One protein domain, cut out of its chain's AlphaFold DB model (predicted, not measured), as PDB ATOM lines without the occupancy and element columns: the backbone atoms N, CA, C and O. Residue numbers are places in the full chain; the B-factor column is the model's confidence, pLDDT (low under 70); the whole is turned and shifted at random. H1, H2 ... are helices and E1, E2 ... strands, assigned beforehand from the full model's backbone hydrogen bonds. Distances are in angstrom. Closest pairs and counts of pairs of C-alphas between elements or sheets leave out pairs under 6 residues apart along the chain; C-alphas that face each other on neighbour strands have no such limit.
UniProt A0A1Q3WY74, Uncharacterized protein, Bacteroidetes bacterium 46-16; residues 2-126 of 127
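What this domain is: This is residues 2 to 126 of the 127 residues of an uncharacterized protein of Bacteroidetes bacterium 46-16 (UniProt A0A1Q3WY74). Eight strands form a closed barrel, and one long helix, H1, runs out from it as an arm; residues 2 to 16 stick out, while residues 23 to 28 pack on the barrel's outside. The printed part has 125 residues, with H1 and then E1 to E8 along the chain, ringed in that order, antiparallel throughout. The class is mixed, helices and strands. The whole is loose, with a radius of gyration of the C-alphas of 17.6 A, and spans 63 by 31 by 29 A, the arm making the length.

Where its parts are: H1, residues 2 to 28, begins at C-alpha 2 (66.568, -10.459, 48.833) and is 39.3 A long. E1 is residues 30 to 35, E2 46 to 55 with 28.3 A, E3 58 to 67 with 29.7 A. E4, residues 70 to 82, 33.5 A, bends by 61 degrees at residue 73. E5 is 88 to 91, E6 96 to 101, E7 106 to 112, and E8 118 to 125, ending at C-alpha 125 (53.966, -23.362, 9.143).

How they stand to each other: The eight strands form a meander, each the antiparallel neighbour of the one before. In the hairpin E2 and E3, at 164 degrees, N 51 and O 62 are 2.8 A apart. E4 pairs with E3 over residues 70 to 79 and with E5 over 79 to 82; N 75 and O 63 are 2.9 A apart, N 82 and O 88 2.8 A. E8 and E1, at 121 degrees, close the ring, with N 35 and O 122 at 2.8 A. H1 is on the barrel, outside it; the closest C-alphas of H1 and E6 are those of Ala 24 and Leu 100, 6.6 A. In H1 every O i to N i+4 pair is within hydrogen-bond range.

The domain as a whole: The C-alphas farthest apart, of Lys 2 and Ala 68, are 64.7 A apart. The printed part has no cut and no long link. Residues 42, 44 and 85 are under pLDDT 70.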
ATOM      1  N   LYS A   2      67.904 -10.087  49.366       81.25
ATOM      2  CA  LYS A   2      66.568 -10.459  48.833       81.25
ATOM      3  C   LYS A   2      66.123  -9.578  47.655       81.25
ATOM      4  O   LYS A   2      65.902 -10.111  46.580       81.25
ATOM      5  N   LEU A   3      66.178  -8.251  47.814       87.00
ATOM      6  CA  LEU A   3      65.786  -7.291  46.770       87.00
ATOM      7  C   LEU A   3      66.487  -7.534  45.423       87.00
ATOM      8  O   LEU A   3      65.831  -7.614  44.397       87.00
ATOM      9  N   ILE A   4      67.811  -7.720  45.429       90.38
ATOM     10  CA  ILE A   4      68.588  -7.991  44.207       90.38
ATOM     11  C   ILE A   4      68.109  -9.289  43.535       90.38
ATOM     12  O   ILE A   4      67.905  -9.325  42.326       90.38
ATOM     13  N   ARG A   5      67.884 -10.355  44.316       89.75
ATOM     14  CA  ARG A   5      67.384 -11.639  43.803       89.75
ATOM     15  C   ARG A   5      65.973 -11.513  43.225       89.75
ATOM     16  O   ARG A   5      65.694 -12.129  42.199       89.75
ATOM     17  N   ASP A   6      65.114 -10.729  43.864       92.12
ATOM     18  CA  ASP A   6      63.744 -10.496  43.411       92.12
ATOM     19  C   ASP A   6      63.727  -9.664  42.123       92.12
ATOM     20  O   ASP A   6      63.041 -10.035  41.176       92.12
ATOM     21  N   VAL A   7      64.585  -8.642  42.012       94.00
ATOM     22  CA  VAL A   7      64.797  -7.891  40.762       94.00
ATOM     23  C   VAL A   7      65.233  -8.822  39.629       94.00
ATOM     24  O   VAL A   7      64.624  -8.807  38.561       94.00
ATOM     25  N   PHE A   8      66.224  -9.693  39.858       93.69
ATOM     26  CA  PHE A   8      66.657 -10.663  38.844       93.69
ATOM     27  C   PHE A   8      65.535 -11.618  38.420       93.69
ATOM     28  O   PHE A   8      65.411 -11.943  37.238       93.69
ATOM     29  N   ARG A   9      64.700 -12.068  39.364       92.44
ATOM     30  CA  ARG A   9      63.545 -12.923  39.059       92.44
ATOM     31  C   ARG A   9      62.518 -12.185  38.205       92.44
ATOM     32  O   ARG A   9      62.104 -12.728  37.185       92.44
ATOM     33  N   THR A  10      62.170 -10.953  38.565       94.00
ATOM     34  CA  THR A  10      61.233 -10.126  37.792       94.00
ATOM     35  C   THR A  10      61.761  -9.850  36.386       94.00
ATOM     36  O   THR A  10      61.041 -10.061  35.413       94.00
ATOM     37  N   MET A  11      63.037  -9.474  36.246       94.56
ATOM     38  CA  MET A  11      63.662  -9.275  34.932       94.56
ATOM     39  C   MET A  11      63.611 -10.540  34.075       94.56
ATOM     40  O   MET A  11      63.313 -10.467  32.886       94.56
ATOM     41  N   ARG A  12      63.855 -11.716  34.666       93.62
ATOM     42  CA  ARG A  12      63.775 -12.991  33.945       93.62
ATOM     43  C   ARG A  12      62.365 -13.265  33.414       93.62
ATOM     44  O   ARG A  12      62.239 -13.732  32.286       93.62
ATOM     45  N   VAL A  13      61.327 -12.969  34.199       91.50
ATOM     46  CA  VAL A  13      59.926 -13.115  33.767       91.50
ATOM     47  C   VAL A  13      59.616 -12.161  32.614       91.50
ATOM     48  O   VAL A  13      59.100 -12.608  31.592       91.50
ATOM     49  N   LEU A  14      60.004 -10.886  32.729       90.56
ATOM     50  CA  LEU A  14      59.803  -9.887  31.673       90.56
ATOM     51  C   LEU A  14      60.498 -10.282  30.363       90.56
ATOM     52  O   LEU A  14      59.894 -10.207  29.296       90.56
ATOM     53  N   LEU A  15      61.745 -10.755  30.437       91.62
ATOM     54  CA  LEU A  15      62.487 -11.222  29.263       91.62
ATOM     55  C   LEU A  15      61.853 -12.465  28.633       91.62
ATOM     56  O   LEU A  15      61.814 -12.575  27.409       91.62
ATOM     57  N   CYS A  16      61.355 -13.398  29.449       88.62
ATOM     58  CA  CYS A  16      60.648 -14.578  28.956       88.62
ATOM     59  C   CYS A  16      59.376 -14.173  28.201       88.62
ATOM     60  O   CYS A  16      59.178 -14.589  27.062       88.62
ATOM     61  N   PHE A  17      58.579 -13.285  28.799       87.06
ATOM     62  CA  PHE A  17      57.347 -12.772  28.209       87.06
ATOM     63  C   PHE A  17      57.608 -12.027  26.893       87.06
ATOM     64  O   PHE A  17      56.957 -12.298  25.887       87.06
ATOM     65  N   GLY A  18      58.618 -11.151  26.862       88.94
ATOM     66  CA  GLY A  18      59.018 -10.441  25.647       88.94
ATOM     67  C   GLY A  18      59.512 -11.375  24.539       88.94
ATOM     68  O   GLY A  18      59.162 -11.185  23.376       88.94
ATOM     69  N   ARG A  19      60.276 -12.424  24.882       89.69
ATOM     70  CA  ARG A  19      60.730 -13.431  23.907       89.69
ATOM     71  C   ARG A  19      59.574 -14.228  23.316       89.69
ATOM     72  O   ARG A  19      59.564 -14.443  22.111       89.69
ATOM     73  N   GLN A  20      58.624 -14.654  24.145       87.94
ATOM     74  CA  GLN A  20      57.428 -15.349  23.673       87.94
ATOM     75  C   GLN A  20      56.621 -14.446  22.732       87.94
ATOM     76  O   GLN A  20      56.224 -14.887  21.657       87.94
ATOM     77  N   HIS A  21      56.456 -13.168  23.089       90.31
ATOM     78  CA  HIS A  21      55.708 -12.206  22.278       90.31
ATOM     79  C   HIS A  21      56.343 -11.989  20.909       90.31
ATOM     80  O   HIS A  21      55.673 -12.090  19.881       90.31
ATOM     81  N   ALA A  22      57.658 -11.771  20.892       90.31
ATOM     82  CA  ALA A  22      58.414 -11.638  19.657       90.31
ATOM     83  C   ALA A  22      58.319 -12.902  18.785       90.31
ATOM     84  O   ALA A  22      58.139 -12.793  17.574       90.31
ATOM     85  N   ALA A  23      58.395 -14.094  19.391       90.19
ATOM     86  CA  ALA A  23      58.269 -15.358  18.668       90.19
ATOM     87  C   ALA A  23      56.886 -15.513  18.021       90.19
ATOM     88  O   ALA A  23      56.794 -15.902  16.858       90.19
ATOM     89  N   ALA A  24      55.818 -15.151  18.733       90.69
ATOM     90  CA  ALA A  24      54.472 -15.215  18.182       90.69
ATOM     91  C   ALA A  24      54.266 -14.212  17.053       90.69
ATOM     92  O   ALA A  24      53.753 -14.592  16.009       90.69
ATOM     93  N   LEU A  25      54.723 -12.965  17.199       90.94
ATOM     94  CA  LEU A  25      54.647 -11.973  16.121       90.94
ATOM     95  C   LEU A  25      55.404 -12.416  14.861       90.94
ATOM     96  O   LEU A  25      54.899 -12.248  13.752       90.94
ATOM     97  N   ALA A  26      56.585 -13.021  15.022       90.19
ATOM     98  CA  ALA A  26      57.344 -13.596  13.909       90.19
ATOM     99  C   ALA A  26      56.618 -14.784  13.254       90.19
ATOM    100  O   ALA A  26      56.826 -15.095  12.078       90.19
ATOM    101  N   MET A  27      55.761 -15.457  14.016       91.31
ATOM    102  CA  MET A  27      54.963 -16.561  13.529       91.31
ATOM    103  C   MET A  27      53.742 -16.079  12.750       91.31
ATOM    104  O   MET A  27      53.570 -16.572  11.644       91.31
ATOM    105  N   VAL A  28      52.976 -15.099  13.255       92.81
ATOM    106  CA  VAL A  28      51.674 -14.653  12.709       92.81
ATOM    107  C   VAL A  28      51.642 -14.646  11.179       92.81
ATOM    108  O   VAL A  28      50.802 -15.313  10.591       92.81
ATOM    109  N   ASN A  29      52.567 -13.930  10.539       93.50
ATOM    110  CA  ASN A  29      52.616 -13.807   9.084       93.50
ATOM    111  C   ASN A  29      53.218 -15.059   8.423       93.50
ATOM    112  O   ASN A  29      54.305 -15.513   8.806       93.50
ATOM    113  N   GLY A  30      52.552 -15.577   7.394       93.38
ATOM    114  CA  GLY A  30      53.034 -16.712   6.609       93.38
ATOM    115  C   GLY A  30      51.922 -17.623   6.107       93.38
ATOM    116  O   GLY A  30      50.736 -17.356   6.301       93.38
ATOM    117  N   THR A  31      52.339 -18.712   5.470       95.56
ATOM    118  CA  THR A  31      51.453 -19.759   4.961       95.56
ATOM    119  C   THR A  31      51.633 -21.017   5.791       95.56
ATOM    120  O   THR A  31      52.747 -21.383   6.164       95.56
ATOM    121  N   TYR A  32      50.530 -21.686   6.067       95.62
ATOM    122  CA  TYR A  32      50.460 -22.882   6.873       95.62
ATOM    123  C   TYR A  32      49.695 -23.955   6.114       95.62
ATOM    124  O   TYR A  32      48.719 -23.663   5.425       95.62
ATOM    125  N   MET A  33      50.131 -25.197   6.249       94.38
ATOM    126  CA  MET A  33      49.511 -26.350   5.612       94.38
ATOM    127  C   MET A  33      48.746 -27.151   6.655       94.38
ATOM    128  O   MET A  33      49.284 -27.441   7.725       94.38
ATOM    129  N   ARG A  34      47.494 -27.502   6.354       93.56
ATOM    130  CA  ARG A  34      46.668 -28.321   7.244       93.56
ATOM    131  C   ARG A  34      47.318 -29.685   7.429       93.56
ATOM    132  O   ARG A  34      47.681 -30.351   6.461       93.56
ATOM    133  N   GLN A  35      47.442 -30.102   8.678       90.25
ATOM    134  CA  GLN A  35      47.828 -31.452   9.031       90.25
ATOM    135  C   GLN A  35      46.551 -32.280   9.222       90.25
ATOM    136  O   GLN A  35      45.752 -31.943  10.097       90.25
ATOM    137  N   PRO A  36      46.336 -33.341   8.424       84.75
ATOM    138  CA  PRO A  36      45.152 -34.179   8.564       84.75
ATOM    139  C   PRO A  36      45.143 -34.879   9.924       84.75
ATOM    140  O   PRO A  36      46.198 -35.240  10.464       84.75
ATOM    141  N   ALA A  37      43.949 -35.092  10.479       79.88
ATOM    142  CA  ALA A  37      43.816 -35.879  11.699       79.88
ATOM    143  C   ALA A  37      44.192 -37.349  11.431       79.88
ATOM    144  O   ALA A  37      44.075 -37.842  10.309       79.88
ATOM    145  N   ARG A  38      44.647 -38.074  12.464       72.94
ATOM    146  CA  ARG A  38      45.153 -39.458  12.315       72.94
ATOM    147  C   ARG A  38      44.164 -40.416  11.646       72.94
ATOM    148  O   ARG A  38      44.605 -41.303  10.924       72.94
ATOM    149  N   ASP A  39      42.871 -40.219  11.881       73.88
ATOM    150  CA  ASP A  39      41.799 -41.096  11.394       73.88
ATOM    151  C   ASP A  39      41.027 -40.491  10.206       73.88
ATOM    152  O   ASP A  39      39.981 -40.999   9.804       73.88
ATOM    153  N   GLU A  40      41.516 -39.384   9.643       76.88
ATOM    154  CA  GLU A  40      40.862 -38.701   8.532       76.88
ATOM    155  C   GLU A  40      41.190 -39.394   7.204       76.88
ATOM    156  O   GLU A  40      42.353 -39.577   6.835       76.88
ATOM    157  N   LEU A  41      40.152 -39.777   6.456       72.44
ATOM    158  CA  LEU A  41      40.296 -40.265   5.087       72.44
ATOM    159  C   LEU A  41      40.685 -39.094   4.180       72.44
ATOM    160  O   LEU A  41      39.833 -38.338   3.717       72.44
ATOM    161  N   VAL A  42      41.983 -38.946   3.929       68.25
ATOM    162  CA  VAL A  42      42.506 -37.912   3.031       68.25
ATOM    163  C   VAL A  42      42.193 -38.293   1.585       68.25
ATOM    164  O   VAL A  42      42.619 -39.342   1.096       68.25
ATOM    165  N   ILE A  43      41.458 -37.432   0.884       71.06
ATOM    166  CA  ILE A  43      41.236 -37.581  -0.555       71.06
ATOM    167  C   ILE A  43      42.575 -37.328  -1.257       71.06
ATOM    168  O   ILE A  43      43.236 -36.317  -1.026       71.06
ATOM    169  N   ALA A  44      43.008 -38.249  -2.118       69.31
ATOM    170  CA  ALA A  44      44.268 -38.087  -2.839       69.31
ATOM    171  C   ALA A  44      44.272 -36.773  -3.644       69.31
ATOM    172  O   ALA A  44      43.399 -36.546  -4.482       69.31
ATOM    173  N   GLY A  45      45.259 -35.910  -3.382       73.19
ATOM    174  CA  GLY A  45      45.388 -34.602  -4.029       73.19
ATOM    175  C   GLY A  45      44.511 -33.494  -3.435       73.19
ATOM    176  O   GLY A  45      44.349 -32.466  -4.095       73.19
ATOM    177  N   SER A  46      43.931 -33.687  -2.243       82.62
ATOM    178  CA  SER A  46      43.323 -32.597  -1.476       82.62
ATOM    179  C   SER A  46      44.337 -31.936  -0.544       82.62
ATOM    180  O   SER A  46      44.956 -32.626   0.266       82.62
ATOM    181  N   GLU A  47      44.461 -30.614  -0.611       89.56
ATOM    182  CA  GLU A  47      45.348 -29.832   0.254       89.56
ATOM    183  C   GLU A  47      44.596 -28.619   0.794       89.56
ATOM    184  O   GLU A  47      43.840 -27.982   0.068       89.56
ATOM    185  N   THR A  48      44.816 -28.266   2.057       93.06
ATOM    186  CA  THR A  48      44.258 -27.040   2.636       93.06
ATOM    187  C   THR A  48      45.399 -26.157   3.109       93.06
ATOM    188  O   THR A  48      46.228 -26.577   3.921       93.06
ATOM    189  N   LEU A  49      45.430 -24.922   2.614       95.25
ATOM    190  CA  LEU A  49      46.396 -23.904   3.002       95.25
ATOM    191  C   LEU A  49      45.697 -22.786   3.761       95.25
ATOM    192  O   LEU A  49      44.618 -22.351   3.377       95.25
ATOM    193  N   LEU A  50      46.342 -22.293   4.808       96.81
ATOM    194  CA  LEU A  50      45.939 -21.111   5.553       96.81
ATOM    195  C   LEU A  50      47.049 -20.076   5.421       96.81
ATOM    196  O   LEU A  50      48.188 -20.330   5.791       96.81
ATOM    197  N   SER A  51      46.736 -18.903   4.893       96.88
ATOM    198  CA  SER A  51      47.669 -17.789   4.765       96.88
ATOM    199  C   SER A  51      47.223 -16.626   5.632       96.88
ATOM    200  O   SER A  51      46.040 -16.298   5.711       96.88
ATOM    201  N   ILE A  52      48.185 -16.008   6.303       97.00
ATOM    202  CA  ILE A  52      47.973 -14.832   7.136       97.00
ATOM    203  C   ILE A  52      48.904 -13.754   6.629       97.00
ATOM    204  O   ILE A  52      50.107 -13.988   6.521       97.00
ATOM    205  N   LYS A  53      48.357 -12.566   6.380       96.38
ATOM    206  CA  LYS A  53      49.134 -11.383   6.005       96.38
ATOM    207  C   LYS A  53      48.654 -10.137   6.747       96.38
ATOM    208  O   LYS A  53      47.473 -10.041   7.087       96.38
ATOM    209  N   PRO A  54      49.539  -9.159   6.994       95.81
ATOM    210  CA  PRO A  54      49.133  -7.887   7.575       95.81
ATOM    211  C   PRO A  54      48.194  -7.114   6.634       95.81
ATOM    212  O   PRO A  54      48.396  -7.076   5.420       95.81
ATOM    213  N   CYS A  55      47.184  -6.467   7.211       94.56
ATOM    214  CA  CYS A  55      46.224  -5.592   6.542       94.56
ATOM    215  C   CYS A  55      46.023  -4.326   7.396       94.56
ATOM    216  O   CYS A  55      45.108  -4.229   8.215       94.56
ATOM    217  N   GLY A  56      46.938  -3.360   7.267       92.00
ATOM    218  CA  GLY A  56      46.985  -2.200   8.163       92.00
ATOM    219  C   GLY A  56      47.282  -2.624   9.605       92.00
ATOM    220  O   GLY A  56      48.290  -3.278   9.856       92.00
ATOM    221  N   ASN A  57      46.392  -2.274  10.539       90.94
ATOM    222  CA  ASN A  57      46.478  -2.685  11.950       90.94
ATOM    223  C   ASN A  57      45.807  -4.044  12.232       90.94
ATOM    224  O   ASN A  57      45.712  -4.458  13.386       90.94
ATOM    225  N   LEU A  58      45.292  -4.701  11.192       95.88
ATOM    226  CA  LEU A  58      44.601  -5.984  11.253       95.88
ATOM    227  C   LEU A  58      45.401  -7.050  10.501       95.88
ATOM    228  O   LEU A  58      46.442  -6.775   9.899       95.88
ATOM    229  N   TYR A  59      44.873  -8.267  10.497       97.06
ATOM    230  CA  TYR A  59      45.377  -9.379   9.707       97.06
ATOM    231  C   TYR A  59      44.281  -9.886   8.780       97.06
ATOM    232  O   TYR A  59      43.137 -10.046   9.198       97.06
ATOM    233  N   GLU A  60      44.626 -10.135   7.522       97.75
ATOM    234  CA  GLU A  60      43.783 -10.904   6.611       97.75
ATOM    235  C   GLU A  60      44.189 -12.370   6.735       97.75
ATOM    236  O   GLU A  60      45.367 -12.700   6.575       97.75
ATOM    237  N   VAL A  61      43.210 -13.225   7.016       97.56
ATOM    238  CA  VAL A  61      43.368 -14.676   7.032       97.56
ATOM    239  C   VAL A  61      42.608 -15.243   5.840       97.56
ATOM    240  O   VAL A  61      41.451 -14.885   5.611       97.56
ATOM    241  N   LEU A  62      43.268 -16.093   5.061       97.38
ATOM    242  CA  LEU A  62      42.713 -16.752   3.884       97.38
ATOM    243  C   LEU A  62      42.975 -18.251   3.982       97.38
ATOM    244  O   LEU A  62      44.130 -18.665   4.022       97.38
ATOM    245  N   ILE A  63      41.910 -19.044   3.975       96.06
ATOM    246  CA  ILE A  63      41.971 -20.488   3.776       96.06
ATOM    247  C   ILE A  63      41.634 -20.796   2.327       96.06
ATOM    248  O   ILE A  63      40.604 -20.345   1.829       96.06
ATOM    249  N   THR A  64      42.466 -21.612   1.693       95.44
ATOM    250  CA  THR A  64      42.238 -22.138   0.351       95.44
ATOM    251  C   THR A  64      42.260 -23.658   0.406       95.44
ATOM    252  O   THR A  64      43.238 -24.264   0.848       95.44
ATOM    253  N   ASN A  65      41.174 -24.270  -0.053       93.25
ATOM    254  CA  ASN A  65      41.062 -25.708  -0.233       93.25
ATOM    255  C   ASN A  65      41.343 -26.049  -1.694       93.25
ATOM    256  O   ASN A  65      40.708 -25.510  -2.600       93.25
ATOM    257  N   TYR A  66      42.264 -26.973  -1.918       90.12
ATOM    258  CA  TYR A  66      42.630 -27.500  -3.219       90.12
ATOM    259  C   TYR A  66      42.126 -28.930  -3.364       90.12
ATOM    260  O   TYR A  66      42.219 -29.726  -2.432       90.12
ATOM    261  N   VAL A  67      41.641 -29.272  -4.554       89.62
ATOM    262  CA  VAL A  67      41.340 -30.645  -4.971       89.62
ATOM    263  C   VAL A  67      41.970 -30.857  -6.339       89.62
ATOM    264  O   VAL A  67      41.710 -30.094  -7.267       89.62
ATOM    265  N   ALA A  68      42.831 -31.867  -6.462       87.06
ATOM    266  CA  ALA A  68      43.592 -32.140  -7.682       87.06
ATOM    267  C   ALA A  68      44.354 -30.898  -8.200       87.06
ATOM    268  O   ALA A  68      44.376 -30.623  -9.400       87.06
ATOM    269  N   ASN A  69      44.972 -30.146  -7.279       82.94
ATOM    270  CA  ASN A  69      45.725 -28.915  -7.556       82.94
ATOM    271  C   ASN A  69      44.887 -27.764  -8.165       82.94
ATOM    272  O   ASN A  69      45.433 -26.826  -8.745       82.94
ATOM    273  N   GLN A  70      43.560 -27.822  -8.039       87.56
ATOM    274  CA  GLN A  70      42.650 -26.735  -8.392       87.56
ATOM    275  C   GLN A  70      41.975 -26.188  -7.141       87.56
ATOM    276  O   GLN A  70      41.652 -26.947  -6.231       87.56
ATOM    277  N   VAL A  71      41.757 -24.873  -7.101       90.69
ATOM    278  CA  VAL A  71      41.044 -24.219  -5.999       90.69
ATOM    279  C   VAL A  71      39.591 -24.687  -6.009       90.69
ATOM    280  O   VAL A  71      38.863 -24.443  -6.971       90.69
ATOM    281  N   ALA A  72      39.190 -25.370  -4.944       91.25
ATOM    282  CA  ALA A  72      37.835 -25.860  -4.741       91.25
ATOM    283  C   ALA A  72      36.997 -24.885  -3.902       91.25
ATOM    284  O   ALA A  72      35.819 -24.693  -4.195       91.25
ATOM    285  N   ASP A  73      37.597 -24.274  -2.877       92.94
ATOM    286  CA  ASP A  73      36.934 -23.323  -1.979       92.94
ATOM    287  C   ASP A  73      37.939 -22.315  -1.405       92.94
ATOM    288  O   ASP A  73      39.105 -22.653  -1.175       92.94
ATOM    289  N   GLU A  74      37.473 -21.095  -1.145       94.88
ATOM    290  CA  GLU A  74      38.248 -20.032  -0.504       94.88
ATOM    291  C   GLU A  74      37.416 -19.303   0.547       94.88
ATOM    292  O   GLU A  74      36.317 -18.816   0.283       94.88
ATOM    293  N   GLN A  75      37.988 -19.153   1.737       95.19
ATOM    294  CA  GLN A  75      37.382 -18.412   2.837       95.19
ATOM    295  C   GLN A  75      38.339 -17.340   3.317       95.19
ATOM    296  O   GLN A  75      39.493 -17.620   3.633       95.19
ATOM    297  N   LYS A  76      37.850 -16.104   3.401       96.44
ATOM    298  CA  LYS A  76      38.649 -14.946   3.791       96.44
ATOM    299  C   LYS A  76      37.951 -14.141   4.868       96.44
ATOM    300  O   LYS A  76      36.771 -13.829   4.731       96.44
ATOM    301  N   TRP A  77      38.702 -13.751   5.889       97.25
ATOM    302  CA  TRP A  77      38.216 -12.873   6.946       97.25
ATOM    303  C   TRP A  77      39.318 -11.965   7.486       97.25
ATOM    304  O   TRP A  77      40.510 -12.151   7.226       97.25
ATOM    305  N   LEU A  78      38.896 -10.950   8.235       97.88
ATOM    306  CA  LEU A  78      39.789 -10.066   8.972       97.88
ATOM    307  C   LEU A  78      39.858 -10.502  10.430       97.88
ATOM    308  O   LEU A  78      38.852 -10.901  11.014       97.88
ATOM    309  N   ALA A  79      41.038 -10.382  11.022       97.44
ATOM    310  CA  ALA A  79      41.278 -10.743  12.404       97.44
ATOM    311  C   ALA A  79      42.132  -9.707  13.140       97.44
ATOM    312  O   ALA A  79      42.993  -9.037  12.561       97.44
ATOM    313  N   THR A  80      41.907  -9.597  14.446       96.06
ATOM    314  CA  THR A  80      42.738  -8.816  15.368       96.06
ATOM    315  C   THR A  80      43.694  -9.726  16.118       96.06
ATOM    316  O   THR A  80      43.307 -10.817  16.532       96.06
ATOM    317  N   TYR A  81      44.917  -9.259  16.346       94.56
ATOM    318  CA  TYR A  81      45.890  -9.983  17.154       94.56
ATOM    319  C   TYR A  81      45.730  -9.684  18.647       94.56
ATOM    320  O   TYR A  81      45.687  -8.526  19.059       94.56
ATOM    321  N   GLY A  82      45.700 -10.744  19.450       91.06
ATOM    322  CA  GLY A  82      45.713 -10.701  20.904       91.06
ATOM    323  C   GLY A  82      46.903 -11.471  21.468       91.06
ATOM    324  O   GLY A  82      47.277 -12.529  20.970       91.06
ATOM    325  N   TRP A  83      47.501 -10.952  22.541       82.44
ATOM    326  CA  TRP A  83      48.682 -11.539  23.190       82.44
ATOM    327  C   TRP A  83      48.356 -12.291  24.498       82.44
ATOM    328  O   TRP A  83      49.167 -12.373  25.416       82.44
ATOM    329  N   HIS A  84      47.157 -12.860  24.613       73.75
ATOM    330  CA  HIS A  84      46.885 -13.823  25.686       73.75
ATOM    331  C   HIS A  84      47.203 -15.244  25.197       73.75
ATOM    332  O   HIS A  84      46.921 -15.575  24.049       73.75
ATOM    333  N   SER A  85      47.823 -16.063  26.054       63.03
ATOM    334  CA  SER A  85      48.039 -17.503  25.825       63.03
ATOM    335  C   SER A  85      48.746 -17.863  24.501       63.03
ATOM    336  O   SER A  85      48.159 -18.513  23.650       63.03
ATOM    337  N   ASN A  86      50.016 -17.460  24.341       76.12
ATOM    338  CA  ASN A  86      50.898 -17.722  23.176       76.12
ATOM    339  C   ASN A  86      50.624 -16.921  21.890       76.12
ATOM    340  O   ASN A  86      51.364 -17.055  20.916       76.12
ATOM    341  N   GLY A  87      49.668 -15.992  21.930       89.00
ATOM    342  CA  GLY A  87      49.327 -15.141  20.795       89.00
ATOM    343  C   GLY A  87      48.269 -15.791  19.915       89.00
ATOM    344  O   GLY A  87      48.351 -16.972  19.586       89.00
ATOM    345  N   HIS A  88      47.260 -15.019  19.544       93.50
ATOM    346  CA  HIS A  88      46.127 -15.524  18.786       93.50
ATOM    347  C   HIS A  88      45.555 -14.448  17.861       93.50
ATOM    348  O   HIS A  88      45.728 -13.250  18.094       93.50
ATOM    349  N   LEU A  89      44.877 -14.881  16.803       95.25
ATOM    350  CA  LEU A  89      44.073 -14.034  15.930       95.25
ATOM    351  C   LEU A  89      42.598 -14.338  16.172       95.25
ATOM    352  O   LEU A  89      42.200 -15.498  16.123       95.25
ATOM    353  N   ILE A  90      41.803 -13.301  16.410       95.00
ATOM    354  CA  ILE A  90      40.351 -13.397  16.598       95.00
ATOM    355  C   ILE A  90      39.677 -12.799  15.376       95.00
ATOM    356  O   ILE A  90      39.965 -11.648  15.040       95.00
ATOM    357  N   GLU A  91      38.795 -13.551  14.723       96.38
ATOM    358  CA  GLU A  91      37.972 -13.031  13.634       96.38
ATOM    359  C   GLU A  91      37.102 -11.851  14.092       96.38
ATOM    360  O   GLU A  91      36.468 -11.872  15.147       96.38
ATOM    361  N   ILE A  92      37.042 -10.803  13.273       96.06
ATOM    362  CA  ILE A  92      36.186  -9.647  13.534       96.06
ATOM    363  C   ILE A  92      34.753  -9.986  13.126       96.06
ATOM    364  O   ILE A  92      34.453 -10.094  11.939       96.06
ATOM    365  N   GLY A  93      33.857 -10.090  14.110       92.62
ATOM    366  CA  GLY A  93      32.429 -10.328  13.868       92.62
ATOM    367  C   GLY A  93      32.089 -11.761  13.456       92.62
ATOM    368  O   GLY A  93      31.018 -11.978  12.892       92.62
ATOM    369  N   GLY A  94      32.983 -12.713  13.727       91.44
ATOM    370  CA  GLY A  94      32.781 -14.127  13.440       91.44
ATOM    371  C   GLY A  94      33.225 -15.027  14.586       91.44
ATOM    372  O   GLY A  94      33.383 -14.585  15.723       91.44
ATOM    373  N   ASP A  95      33.426 -16.296  14.251       92.00
ATOM    374  CA  ASP A  95      33.474 -17.411  15.201       92.00
ATOM    375  C   ASP A  95      34.775 -18.224  15.078       92.00
ATOM    376  O   ASP A  95      34.845 -19.383  15.496       92.00
ATOM    377  N   ARG A  96      35.814 -17.633  14.473       94.06
ATOM    378  CA  ARG A  96      37.112 -18.278  14.235       94.06
ATOM    379  C   ARG A  96      38.226 -17.684  15.087       94.06
ATOM    380  O   ARG A  96      38.379 -16.462  15.185       94.06
ATOM    381  N   TYR A  97      39.062 -18.567  15.623       93.56
ATOM    382  CA  TYR A  97      40.216 -18.227  16.445       93.56
ATOM    383  C   TYR A  97      41.444 -18.990  15.959       93.56
ATOM    384  O   TYR A  97      41.448 -20.217  15.945       93.56
ATOM    385  N   CYS A  98      42.506 -18.276  15.593       94.19
ATOM    386  CA  CYS A  98      43.797 -18.892  15.298       94.19
ATOM    387  C   CYS A  98      44.699 -18.786  16.527       94.19
ATOM    388  O   CYS A  98      45.069 -17.678  16.908       94.19
ATOM    389  N   ILE A  99      45.098 -19.904  17.118       93.81
ATOM    390  CA  ILE A  99      45.999 -19.967  18.272       93.81
ATOM    391  C   ILE A  99      47.387 -20.367  17.778       93.81
ATOM    392  O   ILE A  99      47.544 -21.386  17.107       93.81
ATOM    393  N   LEU A 100      48.400 -19.565  18.102       92.81
ATOM    394  CA  LEU A 100      49.775 -19.807  17.677       92.81
ATOM    395  C   LEU A 100      50.513 -20.633  18.730       92.81
ATOM    396  O   LEU A 100      50.661 -20.208  19.876       92.81
ATOM    397  N   ASP A 101      51.056 -21.778  18.333       91.19
ATOM    398  CA  ASP A 101      52.055 -22.498  19.111       91.19
ATOM    399  C   ASP A 101      53.451 -22.262  18.527       91.19
ATOM    400  O   ASP A 101      53.936 -22.946  17.623       91.19
ATOM    401  N   THR A 102      54.125 -21.272  19.107       89.06
ATOM    402  CA  THR A 102      55.494 -20.895  18.734       89.06
ATOM    403  C   THR A 102      56.530 -21.993  18.968       89.06
ATOM    404  O   THR A 102      57.586 -21.951  18.339       89.06
ATOM    405  N   ALA A 103      56.265 -22.958  19.857       86.75
ATOM    406  CA  ALA A 103      57.220 -24.017  20.168       86.75
ATOM    407  C   ALA A 103      57.257 -25.081  19.067       86.75
ATOM    408  O   ALA A 103      58.336 -25.537  18.693       86.75
ATOM    409  N   SER A 104      56.089 -25.448  18.538       87.44
ATOM    410  CA  SER A 104      55.956 -26.414  17.441       87.44
ATOM    411  C   SER A 104      55.886 -25.766  16.057       87.44
ATOM    412  O   SER A 104      55.876 -26.478  15.057       87.44
ATOM    413  N   GLN A 105      55.846 -24.430  15.987       89.94
ATOM    414  CA  GLN A 105      55.584 -23.678  14.756       89.94
ATOM    415  C   GLN A 105      54.266 -24.103  14.084       89.94
ATOM    416  O   GLN A 105      54.161 -24.150  12.855       89.94
ATOM    417  N   SER A 106      53.247 -24.382  14.901       93.00
ATOM    418  CA  SER A 106      51.909 -24.763  14.451       93.00
ATOM    419  C   SER A 106      50.813 -23.769  14.846       93.00
ATOM    420  O   SER A 106      50.913 -23.024  15.818       93.00
ATOM    421  N   LEU A 107      49.752 -23.734  14.053       94.38
ATOM    422  CA  LEU A 107      48.585 -22.894  14.243       94.38
ATOM    423  C   LEU A 107      47.364 -23.792  14.400       94.38
ATOM    424  O   LEU A 107      47.101 -24.639  13.552       94.38
ATOM    425  N   TYR A 108      46.609 -23.578  15.469       94.44
ATOM    426  CA  TYR A 108      45.328 -24.234  15.694       94.44
ATOM    427  C   TYR A 108      44.222 -23.277  15.284       94.44
ATOM    428  O   TYR A 108      44.176 -22.151  15.775       94.44
ATOM    429  N   LEU A 109      43.351 -23.700  14.379       94.88
ATOM    430  CA  LEU A 109      42.154 -22.960  14.018       94.88
ATOM    431  C   LEU A 109      40.967 -23.575  14.741       94.88
ATOM    432  O   LEU A 109      40.520 -24.664  14.390       94.88
ATOM    433  N   GLU A 110      40.442 -22.857  15.723       93.81
ATOM    434  CA  GLU A 110      39.176 -23.192  16.358       93.81
ATOM    435  C   GLU A 110      38.043 -22.479  15.622       93.81
ATOM    436  O   GLU A 110      38.109 -21.270  15.390       93.81
ATOM    437  N   THR A 111      37.001 -23.220  15.250       92.81
ATOM    438  CA  THR A 111      35.778 -22.663  14.657       92.81
ATOM    439  C   THR A 111      34.580 -23.075  15.497       92.81
ATOM    440  O   THR A 111      34.341 -24.268  15.695       92.81
ATOM    441  N   PHE A 112      33.818 -22.098  15.987       88.75
ATOM    442  CA  PHE A 112      32.563 -22.358  16.685       88.75
ATOM    443  C   PHE A 112      31.428 -22.506  15.672       88.75
ATOM    444  O   PHE A 112      31.195 -21.641  14.829       88.75
ATOM    445  N   THR A 113      30.711 -23.623  15.736       82.31
ATOM    446  CA  THR A 113      29.523 -23.847  14.916       82.31
ATOM    447  C   THR A 113      28.287 -23.279  15.608       82.31
ATOM    448  O   THR A 113      28.230 -23.141  16.831       82.31
ATOM    449  N   LYS A 114      27.240 -22.996  14.825       76.31
ATOM    450  CA  LYS A 114      25.954 -22.479  15.334       76.31
ATOM    451  C   LYS A 114      25.273 -23.405  16.351       76.31
ATOM    452  O   LYS A 114      24.414 -22.959  17.101       76.31
ATOM    453  N   GLU A 115      25.648 -24.678  16.361       75.69
ATOM    454  CA  GLU A 115      25.129 -25.707  17.268       75.69
ATOM    455  C   GLU A 115      25.924 -25.778  18.586       75.69
ATOM    456  O   GLU A 115      25.612 -26.588  19.454       75.69
ATOM    457  N   GLY A 116      26.945 -24.928  18.752       72.31
ATOM    458  CA  GLY A 116      27.811 -24.892  19.930       72.31
ATOM    459  C   GLY A 116      28.936 -25.929  19.915       72.31
ATOM    460  O   GLY A 116      29.620 -26.084  20.925       72.31
ATOM    461  N   ALA A 117      29.144 -26.638  18.800       72.75
ATOM    462  CA  ALA A 117      30.293 -27.523  18.634       72.75
ATOM    463  C   ALA A 117      31.525 -26.718  18.193       72.75
ATOM    464  O   ALA A 117      31.411 -25.780  17.408       72.75
ATOM    465  N   THR A 118      32.708 -27.100  18.669       83.19
ATOM    466  CA  THR A 118      33.983 -26.501  18.246       83.19
ATOM    467  C   THR A 118      34.739 -27.504  17.390       83.19
ATOM    468  O   THR A 118      34.974 -28.634  17.825       83.19
ATOM    469  N   THR A 119      35.137 -27.105  16.184       87.62
ATOM    470  CA  THR A 119      36.112 -27.859  15.386       87.62
ATOM    471  C   THR A 119      37.494 -27.257  15.589       87.62
ATOM    472  O   THR A 119      37.620 -26.041  15.722       87.62
ATOM    473  N   VAL A 120      38.524 -28.105  15.629       90.94
ATOM    474  CA  VAL A 120      39.921 -27.675  15.763       90.94
ATOM    475  C   VAL A 120      40.731 -28.291  14.634       90.94
ATOM    476  O   VAL A 120      40.907 -29.506  14.591       90.94
ATOM    477  N   ASP A 121      41.234 -27.444  13.742       93.00
ATOM    478  CA  ASP A 121      42.140 -27.844  12.672       93.00
ATOM    479  C   ASP A 121      43.574 -27.445  13.015       93.00
ATOM    480  O   ASP A 121      43.839 -26.327  13.460       93.00
ATOM    481  N   LEU A 122      44.517 -28.361  12.796       94.62
ATOM    482  CA  LEU A 122      45.941 -28.117  12.995       94.62
ATOM    483  C   LEU A 122      46.595 -27.736  11.671       94.62
ATOM    484  O   LEU A 122      46.442 -28.430  10.669       94.62
ATOM    485  N   PHE A 123      47.384 -26.673  11.687       95.12
ATOM    486  CA  PHE A 123      48.170 -26.214  10.557       95.12
ATOM    487  C   PHE A 123      49.641 -26.092  10.948       95.12
ATOM    488  O   PHE A 123      49.971 -25.559  12.001       95.12
ATOM    489  N   ILE A 124      50.548 -26.544  10.090       94.44
ATOM    490  CA  ILE A 124      51.995 -26.426  10.296       94.44
ATOM    491  C   ILE A 124      52.531 -25.328   9.391       94.44
ATOM    492  O   ILE A 124      52.172 -25.264   8.214       94.44
ATOM    493  N   LYS A 125      53.380 -24.448   9.929       91.50
ATOM    494  CA  LYS A 125      53.966 -23.362   9.143       91.50
ATOM    495  C   LYS A 125      54.825 -23.944   8.020       91.50
ATOM    496  O   LYS A 125      55.727 -24.738   8.278       91.50
ATOM    497  N   ASN A 126      54.529 -23.554   6.784       82.62
ATOM    498  CA  ASN A 126      55.337 -23.930   5.633       82.62
ATOM    499  C   ASN A 126      56.583 -23.028   5.614       82.62
ATOM    500  O   ASN A 126      56.451 -21.812   5.792       82.62
TER     501      ASN A 126